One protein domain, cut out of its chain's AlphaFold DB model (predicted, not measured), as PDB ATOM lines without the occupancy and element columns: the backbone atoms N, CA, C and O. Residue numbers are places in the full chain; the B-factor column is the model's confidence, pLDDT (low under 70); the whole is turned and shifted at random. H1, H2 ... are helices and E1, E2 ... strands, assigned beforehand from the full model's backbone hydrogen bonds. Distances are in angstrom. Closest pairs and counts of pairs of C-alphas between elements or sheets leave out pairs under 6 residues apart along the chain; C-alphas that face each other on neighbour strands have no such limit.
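AT A GLANCE: This is residues 86 to 187 of the 549 residues of an uncharacterized protein of Pedobacter insulae (UniProt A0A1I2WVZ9). A long helical hairpin, H2 and H3, makes the core, with the short helix H1 packed on both of its helices near the end away from their turn, and H5 packed slantwise on residues 151 to 158 of H3. A small strand hairpin, E1 and E2, lies at one end of the long axis, E3 lies toward the other end, and residues 113 to 118 stick out. The printed part has 102 residues, with five named helices and three named strands in the order H1, E1, E2, H2, H3, H4, H5, E3, and its class is mostly helix. The sheet has the order E1, E2 and is antiparallel; E3 pairs with no named strand. The whole is compact, with a radius of gyration of the C-alphas of 14.4 A, and its spans of 46 by 31 by 17 A make it only just flat.

IN THESE COORDINATES: Find C-alpha 91 at (-49.251, -35.387, 42.015); from there H1 runs through residues 91 to 98, 10.2 A long. Next come E1, residues 102 to 104, and E2, residues 107 to 109. At C-alpha 120, (-36.895, -37.969, 34.396), H2 begins, and it runs 27.4 A through residues 120 to 138. H3, residues 143 to 161, is 26.2 A long. H4 is residues 166 to 170, and H5, residues 172 to 182, is 15.7 A long. E3, residues 184 to 187, is 9.8 A long and ends at C-alpha 187, (-60.038, -51.092, 61.031).

HOW THE PARTS SIT: Start at H3, the hub, which touches H1, H2 and H5. H2 and H3 form a helical hairpin at a shallow tilt of 24 degrees, opposite ways; their closest C-alphas, Gly 135 and Ala 146, are 3.9 A apart. H1 touches H2 at residues 121 to 124 alone, with the C-alphas of Leu 94 and Ile 124 closest at 6.3 A. H1 only just touches H3, with 3 pairs of C-alphas within 8 A, the closest being Leu 98 and Tyr 160 at 6.7 A. H5 touches H3 at a steep tilt of 45 degrees; look at the C-alphas of Asn 151 and Glu 182, their closest, at 6.2 A. H4 is close to H3 but not clearly touching, and H2 and H5 are apart. In the hairpin of E1 and E2, N 104 and O 107 are 2.8 A apart, within hydrogen-bond range. In H1, H2, H3, H4 and H5 every O i to N i+4 pair is within that range.

THE WHOLE: The two C-alphas farthest apart, Asn 113 and Phe 187, are 48.1 A apart. The printed part has no cut and no long link. The mean pLDDT of the printed part is 75.4; look for values under 70 at residues 103 to 120 and 139 to 144, among others.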
ATOM      1  N   HIS A  86     -48.087 -32.179  48.661       88.19
ATOM      2  CA  HIS A  86     -47.437 -32.284  49.964       88.19
ATOM      3  C   HIS A  86     -45.945 -31.998  49.853       88.19
ATOM      4  O   HIS A  86     -45.271 -32.608  49.032       88.19
ATOM      5  N   ASP A  87     -45.441 -31.070  50.668       87.06
ATOM      6  CA  ASP A  87     -44.018 -30.717  50.759       87.06
ATOM      7  C   ASP A  87     -43.366 -30.443  49.388       87.06
ATOM      8  O   ASP A  87     -42.231 -30.824  49.117       87.06
ATOM      9  N   GLY A  88     -44.113 -29.764  48.506       86.00
ATOM     10  CA  GLY A  88     -43.690 -29.422  47.143       86.00
ATOM     11  C   GLY A  88     -43.915 -30.523  46.098       86.00
ATOM     12  O   GLY A  88     -43.720 -30.277  44.909       86.00
ATOM     13  N   ILE A  89     -44.374 -31.710  46.504       90.75
ATOM     14  CA  ILE A  89     -44.701 -32.828  45.614       90.75
ATOM     15  C   ILE A  89     -46.137 -32.664  45.114       90.75
ATOM     16  O   ILE A  89     -47.087 -32.900  45.860       90.75
ATOM     17  N   ASN A  90     -46.309 -32.282  43.846       90.75
ATOM     18  CA  ASN A  90     -47.621 -32.124  43.218       90.75
ATOM     19  C   ASN A  90     -47.943 -33.316  42.301       90.75
ATOM     20  O   ASN A  90     -47.369 -33.484  41.223       90.75
ATOM     21  N   THR A  91     -48.906 -34.136  42.715       91.50
ATOM     22  CA  THR A  91     -49.251 -35.387  42.015       91.50
ATOM     23  C   THR A  91     -49.958 -35.177  40.672       91.50
ATOM     24  O   THR A  91     -49.929 -36.074  39.831       91.50
ATOM     25  N   VAL A  92     -50.545 -33.997  40.416       90.12
ATOM     26  CA  VAL A  92     -51.062 -33.638  39.081       90.12
ATOM     27  C   VAL A  92     -49.901 -33.509  38.100       90.12
ATOM     28  O   VAL A  92     -49.958 -34.054  36.998       90.12
ATOM     29  N   MET A  93     -48.837 -32.815  38.511       86.44
ATOM     30  CA  MET A  93     -47.642 -32.621  37.687       86.44
ATOM     31  C   MET A  93     -46.913 -33.942  37.445       86.44
ATOM     32  O   MET A  93     -46.568 -34.240  36.303       86.44
ATOM     33  N   LEU A  94     -46.763 -34.774  38.483       88.88
ATOM     34  CA  LEU A  94     -46.166 -36.105  38.339       88.88
ATOM     35  C   LEU A  94     -46.952 -36.977  37.352       88.88
ATOM     36  O   LEU A  94     -46.355 -37.595  36.475       88.88
ATOM     37  N   GLU A  95     -48.288 -36.989  37.422       90.81
ATOM     38  CA  GLU A  95     -49.094 -37.738  36.451       90.81
ATOM     39  C   GLU A  95     -48.940 -37.195  35.021       90.81
ATOM     40  O   GLU A  95     -48.897 -37.968  34.061       90.81
ATOM     41  N   GLN A  96     -48.854 -35.874  34.844       86.62
ATOM     42  CA  GLN A  96     -48.617 -35.282  33.524       86.62
ATOM     43  C   GLN A  96     -47.263 -35.690  32.937       86.62
ATOM     44  O   GLN A  96     -47.180 -35.893  31.726       86.62
ATOM     45  N   GLN A  97     -46.230 -35.832  33.770       85.56
ATOM     46  CA  GLN A  97     -44.917 -36.325  33.351       85.56
ATOM     47  C   GLN A  97     -44.952 -37.830  33.043       85.56
ATOM     48  O   GLN A  97     -44.469 -38.241  31.989       85.56
ATOM     49  N   LEU A  98     -45.612 -38.640  33.882       86.25
ATOM     50  CA  LEU A  98     -45.822 -40.077  33.644       86.25
ATOM     51  C   LEU A  98     -46.511 -40.349  32.297       86.25
ATOM     52  O   LEU A  98     -46.121 -41.262  31.573       86.25
ATOM     53  N   LYS A  99     -47.495 -39.525  31.910       86.88
ATOM     54  CA  LYS A  99     -48.191 -39.619  30.608       86.88
ATOM     55  C   LYS A  99     -47.285 -39.383  29.396       86.88
ATOM     56  O   LYS A  99     -47.660 -39.766  28.291       86.88
ATOM     57  N   GLN A 100     -46.148 -38.718  29.580       80.44
ATOM     58  CA  GLN A 100     -45.209 -38.377  28.507       80.44
ATOM     59  C   GLN A 100     -44.081 -39.405  28.358       80.44
ATOM     60  O   GLN A 100     -43.283 -39.291  27.426       80.44
ATOM     61  N   LEU A 101     -44.013 -40.404  29.245       77.19
ATOM     62  CA  LEU A 101     -43.023 -41.472  29.162       77.19
ATOM     63  C   LEU A 101     -43.213 -42.287  27.881       77.19
ATOM     64  O   LEU A 101     -44.306 -42.767  27.575       77.19
ATOM     65  N   GLN A 102     -42.117 -42.477  27.150       72.19
ATOM     66  CA  GLN A 102     -42.039 -43.414  26.036       72.19
ATOM     67  C   GLN A 102     -40.989 -44.479  26.344       72.19
ATOM     68  O   GLN A 102     -39.869 -44.171  26.750       72.19
ATOM     69  N   TRP A 103     -41.350 -45.742  26.140       69.75
ATOM     70  CA  TRP A 103     -40.480 -46.884  26.416       69.75
ATOM     71  C   TRP A 103     -39.688 -47.273  25.160       69.75
ATOM     72  O   TRP A 103     -40.264 -47.427  24.082       69.75
ATOM     73  N   VAL A 104     -38.368 -47.436  25.292       66.00
ATOM     74  CA  VAL A 104     -37.459 -47.900  24.232       66.00
ATOM     75  C   VAL A 104     -36.629 -49.065  24.777       66.00
ATOM     76  O   VAL A 104     -35.594 -48.863  25.413       66.00
ATOM     77  N   GLY A 105     -37.075 -50.296  24.514       65.44
ATOM     78  CA  GLY A 105     -36.504 -51.487  25.154       65.44
ATOM     79  C   GLY A 105     -36.752 -51.453  26.665       65.44
ATOM     80  O   GLY A 105     -37.848 -51.094  27.079       65.44
ATOM     81  N   ASP A 106     -35.730 -51.758  27.465       59.47
ATOM     82  CA  ASP A 106     -35.804 -51.716  28.936       59.47
ATOM     83  C   ASP A 106     -35.613 -50.302  29.522       59.47
ATOM     84  O   ASP A 106     -35.724 -50.108  30.730       59.47
ATOM     85  N   ASN A 107     -35.347 -49.298  28.675       54.81
ATOM     86  CA  ASN A 107     -35.125 -47.914  29.095       54.81
ATOM     87  C   ASN A 107     -36.351 -47.044  28.803       54.81
ATOM     88  O   ASN A 107     -36.998 -47.173  27.760       54.81
ATOM     89  N   SER A 108     -36.633 -46.090  29.686       56.56
ATOM     90  CA  SER A 108     -37.611 -45.032  29.424       56.56
ATOM     91  C   SER A 108     -36.914 -43.783  28.874       56.56
ATOM     92  O   SER A 108     -35.747 -43.532  29.172       56.56
ATOM     93  N   ARG A 109     -37.602 -42.994  28.046       55.62
ATOM     94  CA  ARG A 109     -37.176 -41.639  27.678       55.62
ATOM     95  C   ARG A 109     -38.369 -40.696  27.754       55.62
ATOM     96  O   ARG A 109     -39.439 -41.007  27.233       55.62
ATOM     97  N   ILE A 110     -38.160 -39.507  28.316       52.47
ATOM     98  CA  ILE A 110     -39.012 -38.345  28.037       52.47
ATOM     99  C   ILE A 110     -38.329 -37.569  26.912       52.47
ATOM    100  O   ILE A 110     -37.236 -37.038  27.095       52.47
ATOM    101  N   PHE A 111     -38.943 -37.503  25.730       47.50
ATOM    102  CA  PHE A 111     -38.477 -36.607  24.667       47.50
ATOM    103  C   PHE A 111     -38.935 -35.164  24.965       47.50
ATOM    104  O   PHE A 111     -39.770 -34.614  24.254       47.50
ATOM    105  N   ASP A 112     -38.395 -34.536  26.014       47.09
ATOM    106  CA  ASP A 112     -38.407 -33.073  26.156       47.09
ATOM    107  C   ASP A 112     -36.960 -32.574  26.121       47.09
ATOM    108  O   ASP A 112     -36.172 -32.805  27.036       47.09
ATOM    109  N   ASN A 113     -36.605 -31.873  25.045       43.16
ATOM    110  CA  ASN A 113     -35.273 -31.312  24.785       43.16
ATOM    111  C   ASN A 113     -34.877 -30.172  25.757       43.16
ATOM    112  O   ASN A 113     -34.056 -29.322  25.405       43.16
ATOM    113  N   ARG A 114     -35.471 -30.087  26.954       47.59
ATOM    114  CA  ARG A 114     -35.299 -28.961  27.887       47.59
ATOM    115  C   ARG A 114     -34.942 -29.334  29.322       47.59
ATOM    116  O   ARG A 114     -34.814 -28.423  30.135       47.59
ATOM    117  N   MET A 115     -34.716 -30.605  29.647       46.22
ATOM    118  CA  MET A 115     -34.201 -30.970  30.971       46.22
ATOM    119  C   MET A 115     -32.741 -31.413  30.883       46.22
ATOM    120  O   MET A 115     -32.403 -32.418  30.267       46.22
ATOM    121  N   THR A 116     -31.867 -30.601  31.475       46.41
ATOM    122  CA  THR A 116     -30.466 -30.925  31.751       46.41
ATOM    123  C   THR A 116     -30.389 -31.314  33.230       46.41
ATOM    124  O   THR A 116     -30.414 -30.450  34.099       46.41
ATOM    125  N   GLY A 117     -30.408 -32.614  33.518       51.22
ATOM    126  CA  GLY A 117     -30.466 -33.195  34.869       51.22
ATOM    127  C   GLY A 117     -30.962 -34.645  34.807       51.22
ATOM    128  O   GLY A 117     -31.479 -35.023  33.760       51.22
ATOM    129  N   ASP A 118     -30.739 -35.422  35.876       54.72
ATOM    130  CA  ASP A 118     -30.966 -36.880  36.014       54.72
ATOM    131  C   ASP A 118     -32.241 -37.433  35.337       54.72
ATOM    132  O   ASP A 118     -33.205 -36.699  35.113       54.72
ATOM    133  N   ASP A 119     -32.240 -38.737  35.013       66.94
ATOM    134  CA  ASP A 119     -33.316 -39.438  34.287       66.94
ATOM    135  C   ASP A 119     -34.710 -39.015  34.808       66.94
ATOM    136  O   ASP A 119     -35.009 -39.190  35.994       66.94
ATOM    137  N   PRO A 120     -35.584 -38.438  33.962       68.56
ATOM    138  CA  PRO A 120     -36.895 -37.969  34.396       68.56
ATOM    139  C   PRO A 120     -37.754 -39.046  35.066       68.56
ATOM    140  O   PRO A 120     -38.604 -38.718  35.895       68.56
ATOM    141  N   LEU A 121     -37.539 -40.324  34.736       75.69
ATOM    142  CA  LEU A 121     -38.202 -41.425  35.421       75.69
ATOM    143  C   LEU A 121     -37.687 -41.599  36.856       75.69
ATOM    144  O   LEU A 121     -38.500 -41.767  37.764       75.69
ATOM    145  N   ASP A 122     -36.378 -41.474  37.083       76.56
ATOM    146  CA  ASP A 122     -35.781 -41.532  38.424       76.56
ATOM    147  C   ASP A 122     -36.286 -40.386  39.304       76.56
ATOM    148  O   ASP A 122     -36.603 -40.591  40.478       76.56
ATOM    149  N   TYR A 123     -36.444 -39.186  38.731       82.69
ATOM    150  CA  TYR A 123     -37.058 -38.062  39.437       82.69
ATOM    151  C   TYR A 123     -38.496 -38.387  39.863       82.69
ATOM    152  O   TYR A 123     -38.837 -38.239  41.036       82.69
ATOM    153  N   ILE A 124     -39.340 -38.871  38.944       84.88
ATOM    154  CA  ILE A 124     -40.741 -39.202  39.246       84.88
ATOM    155  C   ILE A 124     -40.830 -40.300  40.315       84.88
ATOM    156  O   ILE A 124     -41.588 -40.153  41.275       84.88
ATOM    157  N   ILE A 125     -40.045 -41.373  40.180       83.94
ATOM    158  CA  ILE A 125     -40.004 -42.477  41.150       83.94
ATOM    159  C   ILE A 125     -39.556 -41.965  42.520       83.94
ATOM    160  O   ILE A 125     -40.176 -42.298  43.529       83.94
ATOM    161  N   SER A 126     -38.533 -41.107  42.567       86.25
ATOM    162  CA  SER A 126     -38.055 -40.485  43.803       86.25
ATOM    163  C   SER A 126     -39.152 -39.661  44.486       86.25
ATOM    164  O   SER A 126     -39.403 -39.837  45.677       86.25
ATOM    165  N   GLN A 127     -39.884 -38.830  43.737       91.25
ATOM    166  CA  GLN A 127     -40.983 -38.030  44.286       91.25
ATOM    167  C   GLN A 127     -42.150 -38.895  44.793       91.25
ATOM    168  O   GLN A 127     -42.671 -38.652  45.883       91.25
ATOM    169  N   LEU A 128     -42.547 -39.931  44.048       89.25
ATOM    170  CA  LEU A 128     -43.585 -40.870  44.491       89.25
ATOM    171  C   LEU A 128     -43.134 -41.651  45.736       89.25
ATOM    172  O   LEU A 128     -43.925 -41.835  46.664       89.25
ATOM    173  N   GLY A 129     -41.860 -42.043  45.805       87.50
ATOM    174  CA  GLY A 129     -41.268 -42.698  46.971       87.50
ATOM    175  C   GLY A 129     -41.248 -41.793  48.203       87.50
ATOM    176  O   GLY A 129     -41.687 -42.205  49.274       87.50
ATOM    177  N   MET A 130     -40.832 -40.532  48.049       90.12
ATOM    178  CA  MET A 130     -40.872 -39.536  49.125       90.12
ATOM    179  C   MET A 130     -42.294 -39.320  49.646       90.12
ATOM    180  O   MET A 130     -42.501 -39.274  50.860       90.12
ATOM    181  N   LEU A 131     -43.280 -39.240  48.748       90.12
ATOM    182  CA  LEU A 131     -44.685 -39.102  49.123       90.12
ATOM    183  C   LEU A 131     -45.196 -40.321  49.904       90.12
ATOM    184  O   LEU A 131     -45.866 -40.168  50.926       90.12
ATOM    185  N   TYR A 132     -44.846 -41.528  49.458       84.50
ATOM    186  CA  TYR A 132     -45.190 -42.770  50.147       84.50
ATOM    187  C   TYR A 132     -44.577 -42.823  51.561       84.50
ATOM    188  O   TYR A 132     -45.284 -43.084  52.537       84.50
ATOM    189  N   SER A 133     -43.286 -42.496  51.697       85.38
ATOM    190  CA  SER A 133     -42.588 -42.443  52.991       85.38
ATOM    191  C   SER A 133     -43.121 -41.344  53.917       85.38
ATOM    192  O   SER A 133     -43.161 -41.520  55.135       85.38
ATOM    193  N   ALA A 134     -43.556 -40.206  53.376       86.25
ATOM    194  CA  ALA A 134     -44.229 -39.174  54.164       86.25
ATOM    195  C   ALA A 134     -45.545 -39.698  54.759       86.25
ATOM    196  O   ALA A 134     -45.823 -39.471  55.940       86.25
ATOM    197  N   GLY A 135     -46.300 -40.478  53.979       80.12
ATOM    198  CA  GLY A 135     -47.476 -41.195  54.460       80.12
ATOM    199  C   GLY A 135     -47.156 -42.153  55.611       80.12
ATOM    200  O   GLY A 135     -47.806 -42.076  56.652       80.12
ATOM    201  N   GLU A 136     -46.104 -42.975  55.499       74.75
ATOM    202  CA  GLU A 136     -45.695 -43.901  56.574       74.75
ATOM    203  C   GLU A 136     -45.445 -43.182  57.906       74.75
ATOM    204  O   GLU A 136     -45.916 -43.614  58.961       74.75
ATOM    205  N   ASN A 137     -44.767 -42.034  57.857       77.94
ATOM    206  CA  ASN A 137     -44.480 -41.217  59.037       77.94
ATOM    207  C   ASN A 137     -45.737 -40.581  59.664       77.94
ATOM    208  O   ASN A 137     -45.724 -40.201  60.842       77.94
ATOM    209  N   LEU A 138     -46.821 -40.449  58.892       72.44
ATOM    210  CA  LEU A 138     -48.092 -39.863  59.314       72.44
ATOM    211  C   LEU A 138     -49.139 -40.896  59.738       72.44
ATOM    212  O   LEU A 138     -50.101 -40.495  60.387       72.44
ATOM    213  N   LEU A 139     -48.958 -42.192  59.457       61.59
ATOM    214  CA  LEU A 139     -49.959 -43.242  59.723       61.59
ATOM    215  C   LEU A 139     -50.539 -43.198  61.147       61.59
ATOM    216  O   LEU A 139     -51.741 -43.362  61.335       61.59
ATOM    217  N   ALA A 140     -49.697 -42.931  62.150       55.69
ATOM    218  CA  ALA A 140     -50.107 -42.860  63.554       55.69
ATOM    219  C   ALA A 140     -50.738 -41.516  63.975       55.69
ATOM    220  O   ALA A 140     -51.291 -41.419  65.067       55.69
ATOM    221  N   LYS A 141     -50.612 -40.465  63.156       63.81
ATOM    222  CA  LYS A 141     -51.041 -39.089  63.470       63.81
ATOM    223  C   LYS A 141     -52.251 -38.648  62.650       63.81
ATOM    224  O   LYS A 141     -53.127 -37.974  63.177       63.81
ATOM    225  N   ASP A 142     -52.279 -39.009  61.373       66.75
ATOM    226  CA  ASP A 142     -53.325 -38.654  60.419       66.75
ATOM    227  C   ASP A 142     -53.449 -39.762  59.366       66.75
ATOM    228  O   ASP A 142     -52.895 -39.680  58.270       66.75
ATOM    229  N   TYR A 143     -54.163 -40.832  59.733       65.44
ATOM    230  CA  TYR A 143     -54.340 -42.019  58.893       65.44
ATOM    231  C   TYR A 143     -54.939 -41.690  57.522       65.44
ATOM    232  O   TYR A 143     -54.522 -42.260  56.520       65.44
ATOM    233  N   ARG A 144     -55.902 -40.762  57.462       67.19
ATOM    234  CA  ARG A 144     -56.558 -40.411  56.200       67.19
ATOM    235  C   ARG A 144     -55.558 -39.768  55.254       67.19
ATOM    236  O   ARG A 144     -55.399 -40.236  54.133       67.19
ATOM    237  N   LYS A 145     -54.847 -38.742  55.723       76.88
ATOM    238  CA  LYS A 145     -53.829 -38.071  54.917       76.88
ATOM    239  C   LYS A 145     -52.688 -39.026  54.549       76.88
ATOM    240  O   LYS A 145     -52.239 -39.020  53.409       76.88
ATOM    241  N   ALA A 146     -52.267 -39.882  55.479       73.81
ATOM    242  CA  ALA A 146     -51.263 -40.916  55.234       73.81
ATOM    243  C   ALA A 146     -51.691 -41.915  54.146       73.81
ATOM    244  O   ALA A 146     -50.927 -42.178  53.219       73.81
ATOM    245  N   SER A 147     -52.921 -42.425  54.228       71.69
ATOM    246  CA  SER A 147     -53.479 -43.360  53.251       71.69
ATOM    247  C   SER A 147     -53.699 -42.683  51.900       71.69
ATOM    248  O   SER A 147     -53.352 -43.261  50.881       71.69
ATOM    249  N   GLU A 148     -54.172 -41.432  51.861       77.62
ATOM    250  CA  GLU A 148     -54.277 -40.648  50.623       77.62
ATOM    251  C   GLU A 148     -52.907 -40.499  49.935       77.62
ATOM    252  O   GLU A 148     -52.810 -40.695  48.724       77.62
ATOM    253  N   MET A 149     -51.835 -40.227  50.689       84.50
ATOM    254  CA  MET A 149     -50.465 -40.133  50.163       84.50
ATOM    255  C   MET A 149     -49.947 -41.461  49.608       84.50
ATOM    256  O   MET A 149     -49.446 -41.502  48.483       84.50
ATOM    257  N   GLN A 150     -50.092 -42.543  50.377       80.06
ATOM    258  CA  GLN A 150     -49.639 -43.876  49.977       80.06
ATOM    259  C   GLN A 150     -50.441 -44.403  48.785       80.06
ATOM    260  O   GLN A 150     -49.845 -44.799  47.789       80.06
ATOM    261  N   ASN A 151     -51.773 -44.308  48.833       77.69
ATOM    262  CA  ASN A 151     -52.661 -44.705  47.739       77.69
ATOM    263  C   ASN A 151     -52.357 -43.916  46.470       77.69
ATOM    264  O   ASN A 151     -52.211 -44.503  45.409       77.69
ATOM    265  N   THR A 152     -52.208 -42.593  46.557       84.88
ATOM    266  CA  THR A 152     -51.934 -41.778  45.363       84.88
ATOM    267  C   THR A 152     -50.587 -42.121  44.739       84.88
ATOM    268  O   THR A 152     -50.495 -42.231  43.515       84.88
ATOM    269  N   SER A 153     -49.558 -42.331  45.564       87.00
ATOM    270  CA  SER A 153     -48.243 -42.754  45.087       87.00
ATOM    271  C   SER A 153     -48.310 -44.114  44.382       87.00
ATOM    272  O   SER A 153     -47.947 -44.241  43.207       87.00
ATOM    273  N   THR A 154     -48.858 -45.112  45.072       82.75
ATOM    274  CA  THR A 154     -48.968 -46.488  44.589       82.75
ATOM    275  C   THR A 154     -49.859 -46.603  43.353       82.75
ATOM    276  O   THR A 154     -49.463 -47.250  42.381       82.75
ATOM    277  N   SER A 155     -50.999 -45.911  43.318       82.94
ATOM    278  CA  SER A 155     -51.919 -45.948  42.180       82.94
ATOM    279  C   SER A 155     -51.331 -45.339  40.923       82.94
ATOM    280  O   SER A 155     -51.594 -45.834  39.826       82.94
ATOM    281  N   LEU A 156     -50.531 -44.277  41.047       86.38
ATOM    282  CA  LEU A 156     -49.823 -43.710  39.903       86.38
ATOM    283  C   LEU A 156     -48.789 -44.698  39.355       86.38
ATOM    284  O   LEU A 156     -48.748 -44.909  38.143       86.38
ATOM    285  N   MET A 157     -48.024 -45.363  40.225       85.06
ATOM    286  CA  MET A 157     -47.076 -46.400  39.802       85.06
ATOM    287  C   MET A 157     -47.793 -47.579  39.128       85.06
ATOM    288  O   MET A 157     -47.490 -47.899  37.982       85.06
ATOM    289  N   LEU A 158     -48.811 -48.167  39.763       82.50
ATOM    290  CA  LEU A 158     -49.581 -49.281  39.190       82.50
ATOM    291  C   LEU A 158     -50.283 -48.902  37.879       82.50
ATOM    292  O   LEU A 158     -50.403 -49.713  36.964       82.50
ATOM    293  N   LYS A 159     -50.770 -47.666  37.745       84.94
ATOM    294  CA  LYS A 159     -51.458 -47.222  36.525       84.94
ATOM    295  C   LYS A 159     -50.513 -47.083  35.333       84.94
ATOM    296  O   LYS A 159     -50.936 -47.393  34.222       84.94
ATOM    297  N   TYR A 160     -49.297 -46.583  35.547       85.50
ATOM    298  CA  TYR A 160     -48.386 -46.212  34.461       85.50
ATOM    299  C   TYR A 160     -47.241 -47.195  34.234       85.50
ATOM    300  O   TYR A 160     -46.637 -47.153  33.164       85.50
ATOM    301  N   PHE A 161     -46.942 -48.065  35.198       83.81
ATOM    302  CA  PHE A 161     -45.839 -49.020  35.091       83.81
ATOM    303  C   PHE A 161     -46.298 -50.458  34.817       83.81
ATOM    304  O   PHE A 161     -45.515 -51.238  34.276       83.81
ATOM    305  N   THR A 162     -47.551 -50.818  35.109       81.06
ATOM    306  CA  THR A 162     -48.110 -52.121  34.709       81.06
ATOM    307  C   THR A 162     -48.205 -52.224  33.185       81.06
ATOM    308  O   THR A 162     -48.670 -51.298  32.518       81.06
ATOM    309  N   GLY A 163     -47.767 -53.347  32.616       79.75
ATOM    310  CA  GLY A 163     -47.659 -53.564  31.173       79.75
ATOM    311  C   GLY A 163     -46.448 -52.888  30.521       79.75
ATOM    312  O   GLY A 163     -46.384 -52.810  29.294       79.75
ATOM    313  N   THR A 164     -45.498 -52.382  31.314       81.44
ATOM    314  CA  THR A 164     -44.273 -51.712  30.844       81.44
ATOM    315  C   THR A 164     -43.021 -52.455  31.329       81.44
ATOM    316  O   THR A 164     -43.127 -53.285  32.233       81.44
ATOM    317  N   PRO A 165     -41.815 -52.151  30.809       80.81
ATOM    318  CA  PRO A 165     -40.566 -52.723  31.321       80.81
ATOM    319  C   PRO A 165     -40.361 -52.571  32.841       80.81
ATOM    320  O   PRO A 165     -39.715 -53.417  33.456       80.81
ATOM    321  N   MET A 166     -40.952 -51.548  33.474       77.69
ATOM    322  CA  MET A 166     -40.873 -51.363  34.931       77.69
ATOM    323  C   MET A 166     -41.674 -52.382  35.743       77.69
ATOM    324  O   MET A 166     -41.396 -52.560  36.929       77.69
ATOM    325  N   GLU A 167     -42.628 -53.088  35.135       79.81
ATOM    326  CA  GLU A 167     -43.399 -54.130  35.821       79.81
ATOM    327  C   GLU A 167     -42.487 -55.219  36.403       79.81
ATOM    328  O   GLU A 167     -42.652 -55.634  37.553       79.81
ATOM    329  N   GLY A 168     -41.455 -55.614  35.648       73.31
ATOM    330  CA  GLY A 168     -40.455 -56.583  36.098       73.31
ATOM    331  C   GLY A 168     -39.612 -56.088  37.278       73.31
ATOM    332  O   GLY A 168     -39.282 -56.881  38.160       73.31
ATOM    333  N   SER A 169     -39.315 -54.786  37.329       73.94
ATOM    334  CA  SER A 169     -38.525 -54.152  38.397       73.94
ATOM    335  C   SER A 169     -39.287 -54.031  39.718       73.94
ATOM    336  O   SER A 169     -38.677 -54.111  40.783       73.94
ATOM    337  N   MET A 170     -40.612 -53.865  39.674       72.19
ATOM    338  CA  MET A 170     -41.452 -53.844  40.879       72.19
ATOM    339  C   MET A 170     -41.602 -55.245  41.487       72.19
ATOM    340  O   MET A 170     -41.633 -55.412  42.706       72.19
ATOM    341  N   GLY A 171     -41.638 -56.272  40.636       74.94
ATOM    342  CA  GLY A 171     -41.748 -57.667  41.041       74.94
ATOM    343  C   GLY A 171     -43.179 -58.077  41.435       74.94
ATOM    344  O   GLY A 171     -43.959 -57.286  41.972       74.94
ATOM    345  N   PRO A 172     -43.548 -59.357  41.229       70.44
ATOM    346  CA  PRO A 172     -44.933 -59.823  41.356       70.44
ATOM    347  C   PRO A 172     -45.487 -59.731  42.784       70.44
ATOM    348  O   PRO A 172     -46.687 -59.561  42.979       70.44
ATOM    349  N   LYS A 173     -44.624 -59.812  43.805       68.69
ATOM    350  CA  LYS A 173     -45.040 -59.655  45.208       68.69
ATOM    351  C   LYS A 173     -45.478 -58.227  45.526       68.69
ATOM    352  O   LYS A 173     -46.473 -58.054  46.220       68.69
ATOM    353  N   TRP A 174     -44.754 -57.226  45.021       73.88
ATOM    354  CA  TRP A 174     -45.085 -55.821  45.245       73.88
ATOM    355  C   TRP A 174     -46.379 -55.451  44.517       73.88
ATOM    356  O   TRP A 174     -47.254 -54.853  45.136       73.88
ATOM    357  N   LEU A 175     -46.541 -55.876  43.255       68.88
ATOM    358  CA  LEU A 175     -47.782 -55.662  42.496       68.88
ATOM    359  C   LEU A 175     -48.991 -56.237  43.249       68.88
ATOM    360  O   LEU A 175     -49.929 -55.511  43.566       68.88
ATOM    361  N   ASN A 176     -48.920 -57.517  43.624       70.25
ATOM    362  CA  ASN A 176     -50.019 -58.205  44.301       70.25
ATOM    363  C   ASN A 176     -50.346 -57.617  45.681       70.25
ATOM    364  O   ASN A 176     -51.500 -57.661  46.100       70.25
ATOM    365  N   TRP A 177     -49.349 -57.127  46.420       71.00
ATOM    366  CA  TRP A 177     -49.564 -56.520  47.736       71.00
ATOM    367  C   TRP A 177     -50.235 -55.148  47.612       71.00
ATOM    368  O   TRP A 177     -51.215 -54.869  48.301       71.00
ATOM    369  N   ASN A 178     -49.764 -54.320  46.681       70.62
ATOM    370  CA  ASN A 178     -50.297 -52.979  46.474       70.62
ATOM    371  C   ASN A 178     -51.702 -52.988  45.863       70.62
ATOM    372  O   ASN A 178     -52.557 -52.218  46.296       70.62
ATOM    373  N   GLU A 179     -51.989 -53.905  44.935       69.62
ATOM    374  CA  GLU A 179     -53.349 -54.082  44.414       69.62
ATOM    375  C   GLU A 179     -54.356 -54.459  45.510       69.62
ATOM    376  O   GLU A 179     -55.514 -54.043  45.450       69.62
ATOM    377  N   ARG A 180     -53.937 -55.234  46.522       71.50
ATOM    378  CA  ARG A 180     -54.777 -55.546  47.690       71.50
ATOM    379  C   ARG A 180     -54.943 -54.334  48.597       71.50
ATOM    380  O   ARG A 180     -56.060 -54.053  49.022       71.50
ATOM    381  N   TYR A 181     -53.856 -53.609  48.857       69.00
ATOM    382  CA  TYR A 181     -53.861 -52.419  49.706       69.00
ATOM    383  C   TYR A 181     -54.856 -51.360  49.199       69.00
ATOM    384  O   TYR A 181     -55.711 -50.916  49.966       69.00
ATOM    385  N   GLU A 182     -54.857 -51.052  47.896       67.75
ATOM    386  CA  GLU A 182     -55.792 -50.087  47.276       67.75
ATOM    387  C   GLU A 182     -57.274 -50.480  47.394       67.75
ATOM    388  O   GLU A 182     -58.184 -49.636  47.405       67.75
ATOM    389  N   ARG A 183     -57.528 -51.787  47.481       75.31
ATOM    390  CA  ARG A 183     -58.864 -52.369  47.614       75.31
ATOM    391  C   ARG A 183     -59.273 -52.562  49.067       75.31
ATOM    392  O   ARG A 183     -60.357 -53.083  49.305       75.31
ATOM    393  N   SER A 184     -58.444 -52.165  50.028       81.56
ATOM    394  CA  SER A 184     -58.690 -52.432  51.438       81.56
ATOM    395  C   SER A 184     -59.144 -51.201  52.220       81.56
ATOM    396  O   SER A 184     -58.706 -50.080  51.966       81.56
ATOM    397  N   VAL A 185     -60.012 -51.417  53.210       84.19
ATOM    398  CA  VAL A 185     -60.296 -50.437  54.267       84.19
ATOM    399  C   VAL A 185     -59.884 -51.041  55.605       84.19
ATOM    400  O   VAL A 185     -60.356 -52.114  55.984       84.19
ATOM    401  N   LEU A 186     -58.985 -50.357  56.311       83.06
ATOM    402  CA  LEU A 186     -58.414 -50.822  57.570       83.06
ATOM    403  C   LEU A 186     -59.323 -50.481  58.753       83.06
ATOM    404  O   LEU A 186     -59.889 -49.394  58.812       83.06
ATOM    405  N   PHE A 187     -59.396 -51.356  59.747       83.94
ATOM    406  CA  PHE A 187     -60.038 -51.092  61.031       83.94
ATOM    407  C   PHE A 187     -59.129 -51.524  62.185       83.94
ATOM    408  O   PHE A 187     -58.413 -52.523  62.058       83.94
TER     409      PHE A 187